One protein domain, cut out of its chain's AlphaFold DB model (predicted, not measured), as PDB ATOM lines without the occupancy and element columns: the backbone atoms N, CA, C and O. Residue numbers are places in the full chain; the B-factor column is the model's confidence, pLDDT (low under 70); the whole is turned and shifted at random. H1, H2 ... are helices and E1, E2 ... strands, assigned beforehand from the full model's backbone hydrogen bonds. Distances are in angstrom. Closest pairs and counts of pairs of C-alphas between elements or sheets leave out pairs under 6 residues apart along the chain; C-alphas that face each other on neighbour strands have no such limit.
ATOM      1  N   GLU A   9     -76.542 -22.544 -12.845       90.06
ATOM      2  CA  GLU A   9     -77.630 -23.521 -12.718       90.06
ATOM      3  C   GLU A   9     -78.482 -23.291 -11.464       90.06
ATOM      4  O   GLU A   9     -79.706 -23.414 -11.505       90.06
ATOM      5  N   GLU A  10     -77.846 -22.908 -10.361       91.50
ATOM      6  CA  GLU A  10     -78.522 -22.615  -9.102       91.50
ATOM      7  C   GLU A  10     -79.357 -21.333  -9.212       91.50
ATOM      8  O   GLU A  10     -80.511 -21.317  -8.790       91.50
ATOM      9  N   LEU A  11     -78.835 -20.301  -9.879       91.44
ATOM     10  CA  LEU A  11     -79.564 -19.069 -10.166       91.44
ATOM     11  C   LEU A  11     -80.814 -19.360 -11.003       91.44
ATOM     12  O   LEU A  11     -81.897 -18.892 -10.659       91.44
ATOM     13  N   ARG A  12     -80.685 -20.181 -12.058       92.81
ATOM     14  CA  ARG A  12     -81.819 -20.609 -12.896       92.81
ATOM     15  C   ARG A  12     -82.875 -21.352 -12.078       92.81
ATOM     16  O   ARG A  12     -84.067 -21.098 -12.260       92.81
ATOM     17  N   ARG A  13     -82.455 -22.243 -11.172       94.06
ATOM     18  CA  ARG A  13     -83.368 -22.952 -10.263       94.06
ATOM     19  C   ARG A  13     -84.110 -21.969  -9.362       94.06
ATOM     20  O   ARG A  13     -85.335 -21.992  -9.359       94.06
ATOM     21  N   VAL A  14     -83.398 -21.084  -8.665       94.19
ATOM     22  CA  VAL A  14     -83.991 -20.131  -7.712       94.19
ATOM     23  C   VAL A  14     -85.031 -19.233  -8.385       94.19
ATOM     24  O   VAL A  14     -86.131 -19.077  -7.860       94.19
ATOM     25  N   VAL A  15     -84.732 -18.669  -9.561       93.12
ATOM     26  CA  VAL A  15     -85.699 -17.792 -10.251       93.12
ATOM     27  C   VAL A  15     -86.911 -18.562 -10.782       93.12
ATOM     28  O   VAL A  15     -88.025 -18.045 -10.731       93.12
ATOM     29  N   SER A  16     -86.716 -19.807 -11.229       93.81
ATOM     30  CA  SER A  16     -87.814 -20.661 -11.701       93.81
ATOM     31  C   SER A  16     -88.722 -21.093 -10.547       93.81
ATOM     32  O   SER A  16     -89.942 -21.025 -10.662       93.81
ATOM     33  N   GLU A  17     -88.144 -21.485  -9.407       95.25
ATOM     34  CA  GLU A  17     -88.884 -21.822  -8.181       95.25
ATOM     35  C   GLU A  17     -89.632 -20.611  -7.609       95.25
ATOM     36  O   GLU A  17     -90.709 -20.760  -7.034       95.25
ATOM     37  N   ALA A  18     -89.116 -19.400  -7.833       94.12
ATOM     38  CA  ALA A  18     -89.804 -18.152  -7.518       94.12
ATOM     39  C   ALA A  18     -90.938 -17.793  -8.508       94.12
ATOM     40  O   ALA A  18     -91.596 -16.768  -8.330       94.12
ATOM     41  N   GLY A  19     -91.190 -18.617  -9.532       95.81
ATOM     42  CA  GLY A  19     -92.290 -18.446 -10.485       95.81
ATOM     43  C   GLY A  19     -91.984 -17.511 -11.656       95.81
ATOM     44  O   GLY A  19     -92.909 -17.056 -12.333       95.81
ATOM     45  N   PHE A  20     -90.710 -17.203 -11.906       95.75
ATOM     46  CA  PHE A  20     -90.310 -16.453 -13.092       95.75
ATOM     47  C   PHE A  20     -89.994 -17.390 -14.252       95.75
ATOM     48  O   PHE A  20     -89.337 -18.416 -14.094       95.75
ATOM     49  N   GLU A  21     -90.403 -16.985 -15.448       95.88
ATOM     50  CA  GLU A  21     -89.948 -17.609 -16.679       95.88
ATOM     51  C   GLU A  21     -88.697 -16.890 -17.181       95.88
ATOM     52  O   GLU A  21     -88.695 -15.670 -17.364       95.88
ATOM     53  N   ILE A  22     -87.637 -17.656 -17.426       94.88
ATOM     54  CA  ILE A  22     -86.382 -17.155 -17.985       94.88
ATOM     55  C   ILE A  22     -86.541 -17.059 -19.504       94.88
ATOM     56  O   ILE A  22     -86.664 -18.078 -20.183       94.88
ATOM     57  N   THR A  23     -86.520 -15.845 -20.044       96.00
ATOM     58  CA  THR A  23     -86.695 -15.573 -21.479       96.00
ATOM     59  C   THR A  23     -85.376 -15.385 -22.222       96.00
ATOM     60  O   THR A  23     -85.355 -15.414 -23.450       96.00
ATOM     61  N   GLY A  24     -84.274 -15.210 -21.495       92.56
ATOM     62  CA  GLY A  24     -82.942 -15.056 -22.062       92.56
ATOM     63  C   GLY A  24     -81.865 -15.066 -20.988       92.56
ATOM     64  O   GLY A  24     -82.148 -14.903 -19.801       92.56
ATOM     65  N   GLU A  25     -80.630 -15.269 -21.422       93.25
ATOM     66  CA  GLU A  25     -79.457 -15.305 -20.563       93.25
ATOM     67  C   GLU A  25     -78.276 -14.686 -21.304       93.25
ATOM     68  O   GLU A  25     -77.984 -15.079 -22.434       93.25
ATOM     69  N   ASP A  26     -77.623 -13.730 -20.654       89.88
ATOM     70  CA  ASP A  26     -76.468 -13.008 -21.175       89.88
ATOM     71  C   ASP A  26     -75.283 -13.165 -20.217       89.88
ATOM     72  O   ASP A  26     -75.457 -13.295 -19.002       89.88
ATOM     73  N   ASP A  27     -74.070 -13.112 -20.764       87.00
ATOM     74  CA  ASP A  27     -72.827 -13.212 -20.005       87.00
ATOM     75  C   ASP A  27     -71.960 -11.982 -20.226       87.00
ATOM     76  O   ASP A  27     -71.541 -11.691 -21.348       87.00
ATOM     77  N   TYR A  28     -71.641 -11.285 -19.138       81.62
ATOM     78  CA  TYR A  28     -70.780 -10.111 -19.185       81.62
ATOM     79  C   TYR A  28     -69.476 -10.375 -18.444       81.62
ATOM     80  O   TYR A  28     -69.472 -10.798 -17.288       81.62
ATOM     81  N   ALA A  29     -68.355 -10.104 -19.110       82.06
ATOM     82  CA  ALA A  29     -67.060 -10.045 -18.451       82.06
ATOM     83  C   ALA A  29     -66.926  -8.689 -17.747       82.06
ATOM     84  O   ALA A  29     -66.865  -7.641 -18.391       82.06
ATOM     85  N   TYR A  30     -66.878  -8.709 -16.423       80.62
ATOM     86  CA  TYR A  30     -66.595  -7.552 -15.595       80.62
ATOM     87  C   TYR A  30     -65.103  -7.527 -15.261       80.62
ATOM     88  O   TYR A  30     -64.599  -8.374 -14.522       80.62
ATOM     89  N   ALA A  31     -64.385  -6.550 -15.812       79.44
ATOM     90  CA  ALA A  31     -63.017  -6.261 -15.405       79.44
ATOM     91  C   ALA A  31     -63.057  -5.268 -14.229       79.44
ATOM     92  O   ALA A  31     -63.476  -4.124 -14.426       79.44
ATOM     93  N   PRO A  32     -62.666  -5.670 -13.007       74.62
ATOM     94  CA  PRO A  32     -62.622  -4.747 -11.882       74.62
ATOM     95  C   PRO A  32     -61.620  -3.610 -12.138       74.62
ATOM     96  O   PRO A  32     -60.628  -3.777 -12.842       74.62
ATOM     97  N   ALA A  33     -61.859  -2.442 -11.532       76.19
ATOM     98  CA  ALA A  33     -60.967  -1.282 -11.660       76.19
ATOM     99  C   ALA A  33     -59.563  -1.513 -11.058       76.19
ATOM    100  O   ALA A  33     -58.629  -0.782 -11.375       76.19
ATOM    101  N   SER A  34     -59.418  -2.520 -10.188       75.38
ATOM    102  CA  SER A  34     -58.122  -2.997  -9.702       75.38
ATOM    103  C   SER A  34     -57.574  -4.082 -10.627       75.38
ATOM    104  O   SER A  34     -58.299  -4.998 -11.009       75.38
ATOM    105  N   THR A  35     -56.276  -4.025 -10.922       68.56
ATOM    106  CA  THR A  35     -55.561  -5.050 -11.697       68.56
ATOM    107  C   THR A  35     -55.242  -6.314 -10.893       68.56
ATOM    108  O   THR A  35     -54.787  -7.295 -11.475       68.56
ATOM    109  N   ASP A  36     -55.467  -6.307  -9.575       78.12
ATOM    110  CA  ASP A  36     -55.107  -7.420  -8.682       78.12
ATOM    111  C   ASP A  36     -56.134  -8.563  -8.679       78.12
ATOM    112  O   ASP A  36     -55.899  -9.613  -8.077       78.12
ATOM    113  N   ALA A  37     -57.278  -8.381  -9.344       73.06
ATOM    114  CA  ALA A  37     -58.304  -9.404  -9.481       73.06
ATOM    115  C   ALA A  37     -58.494  -9.792 -10.958       73.06
ATOM    116  O   ALA A  37     -58.555  -8.913 -11.821       73.06
ATOM    117  N   PRO A  38     -58.602 -11.099 -11.273       73.25
ATOM    118  CA  PRO A  38     -58.947 -11.528 -12.622       73.25
ATOM    119  C   PRO A  38     -60.361 -11.042 -12.991       73.25
ATOM    120  O   PRO A  38     -61.190 -10.875 -12.094       73.25
ATOM    121  N   PRO A  39     -60.667 -10.865 -14.290       76.75
ATOM    122  CA  PRO A  39     -62.020 -10.555 -14.734       76.75
ATOM    123  C   PRO A  39     -63.029 -11.591 -14.232       76.75
ATOM    124  O   PRO A  39     -62.762 -12.797 -14.236       76.75
ATOM    125  N   GLU A  40     -64.197 -11.115 -13.823       80.94
ATOM    126  CA  GLU A  40     -65.309 -11.941 -13.365       80.94
ATOM    127  C   GLU A  40     -66.324 -12.118 -14.496       80.94
ATOM    128  O   GLU A  40     -66.611 -11.174 -15.227       80.94
ATOM    129  N   TYR A  41     -66.895 -13.313 -14.639       81.75
ATOM    130  CA  TYR A  41     -68.036 -13.532 -15.530       81.75
ATOM    131  C   TYR A  41     -69.325 -13.415 -14.725       81.75
ATOM    132  O   TYR A  41     -69.505 -14.134 -13.740       81.75
ATOM    133  N   GLN A  42     -70.213 -12.521 -15.148       84.88
ATOM    134  CA  GLN A  42     -71.486 -12.259 -14.491       84.88
ATOM    135  C   GLN A  42     -72.636 -12.746 -15.382       84.88
ATOM    136  O   GLN A  42     -72.894 -12.122 -16.416       84.88
ATOM    137  N   PRO A  43     -73.318 -13.847 -15.009       85.31
ATOM    138  CA  PRO A  43     -74.519 -14.280 -15.704       85.31
ATOM    139  C   PRO A  43     -75.688 -13.360 -15.343       85.31
ATOM    140  O   PRO A  43     -75.931 -13.067 -14.170       85.31
ATOM    141  N   VAL A  44     -76.439 -12.936 -16.354       88.69
ATOM    142  CA  VAL A  44     -77.643 -12.116 -16.207       88.69
ATOM    143  C   VAL A  44     -78.817 -12.874 -16.814       88.69
ATOM    144  O   VAL A  44     -78.785 -13.242 -17.986       88.69
ATOM    145  N   LEU A  45     -79.860 -13.116 -16.016       92.25
ATOM    146  CA  LEU A  45     -81.096 -13.743 -16.485       92.25
ATOM    147  C   LEU A  45     -82.149 -12.678 -16.769       92.25
ATOM    148  O   LEU A  45     -82.511 -11.894 -15.890       92.25
ATOM    149  N   ASN A  46     -82.683 -12.698 -17.984       93.31
ATOM    150  CA  ASN A  46     -83.864 -11.930 -18.342       93.31
ATOM    151  C   ASN A  46     -85.090 -12.758 -17.958       93.31
ATOM    152  O   ASN A  46     -85.304 -13.851 -18.484       93.31
ATOM    153  N   CYS A  47     -85.878 -12.247 -17.017       95.38
ATOM    154  CA  CYS A  47     -87.006 -12.959 -16.435       95.38
ATOM    155  C   CYS A  47     -88.308 -12.194 -16.668       95.38
ATOM    156  O   CYS A  47     -88.366 -10.979 -16.466       95.38
ATOM    157  N   ARG A  48     -89.377 -12.911 -17.017       94.25
ATOM    158  CA  ARG A  48     -90.746 -12.385 -16.989       94.25
ATOM    159  C   ARG A  48     -91.543 -13.062 -15.886       94.25
ATOM    160  O   ARG A  48     -91.341 -14.239 -15.592       94.25
ATOM    161  N   ARG A  49     -92.461 -12.317 -15.281       88.69
ATOM    162  CA  ARG A  49     -93.454 -12.894 -14.377       88.69
ATOM    163  C   ARG A  49     -94.622 -13.404 -15.217       88.69
ATOM    164  O   ARG A  49     -95.114 -12.646 -16.054       88.69
ATOM    165  N   GLY A  50     -94.974 -14.677 -15.028       69.94
ATOM    166  CA  GLY A  50     -96.192 -15.270 -15.587       69.94
ATOM    167  C   GLY A  50     -97.459 -14.684 -14.979       69.94
ATOM    168  O   GLY A  50     -97.368 -14.066 -13.890       69.94
TER     169      GLY A  50
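What this domain is: This is residues 9 to 50 of the 50 residues of the protein "SAM-dependent methyltransferase" of Streptomyces albidoflavus (UniProt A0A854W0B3). A long two-stranded hairpin of E1 and E2 makes the length of the rod, with the single helix H1 over the half of it where E1 begins and E2 ends, and the loop of residues 31 to 39 at the opposite end. E1 bends by 75 degrees at residue 23, in the half of the hairpin near the helix. The printed part has 42 residues with one named helix and two named strands, in the order H1, E1, E2; the sheet, in the order E1 - E2, is antiparallel, and the class is mixed, helices and strands. The whole is only just loose, close to extended, with a radius of gyration of the C-alphas of 13.5 A, and the C-alphas span 42 by 15 by 12 A.

How they stand to each other: The helix H1, residues 9 to 17, comes first, and a tight link of 2 residues joins it to E1, residues 20 to 30. The closest C-alphas of H1 and E1, those of Ser 16 and Ile 22, are 7.3 A apart. A short link of 9 residues then leads to E2, residues 40 to 49. The closest C-alphas of H1 and E2 are those of Arg 12 and Leu 45, 7.8 A apart. E1 and E2 form a hairpin: they are antiparallel neighbours, with 159 degrees between their N-to-C directions. C-alphas 20 and 49 face each other at 4.9 A, and so do C-alphas 30 and 40 at 5.1 A. N 23 and O 46 are within hydrogen-bond range at 2.8 A, and N 30 and O 40 at 2.8 A. In H1 every O i to N i+4 pair is within hydrogen-bond range.

Where its parts are: H1 runs from Glu 9, with its C-alpha at (-77.630, -23.521, -12.718), to Glu 17, 12.3 A from first to last C-alpha. E1 runs from Phe 20, with its C-alpha at (-90.310, -16.453, -13.092), to Tyr 30, 25.5 A from first to last C-alpha. E2 runs from Glu 40 to Arg 49, 28.2 A from first to last C-alpha, and C-alpha 49 is at (-93.454, -12.894, -14.377).

The domain as a whole: The two C-alphas farthest apart are those of Asp 36 and Gly 50, at 42.4 A, while the first and last printed C-alphas, those of Glu 9 and Gly 50, are 20.5 A apart. The printed part has no cut, and it ends at residue 50, the chain's last residue. Neither link is long. The mean pLDDT of the printed part is 86.8, and the model's confidence is low, under 70, at residues 35 and 50.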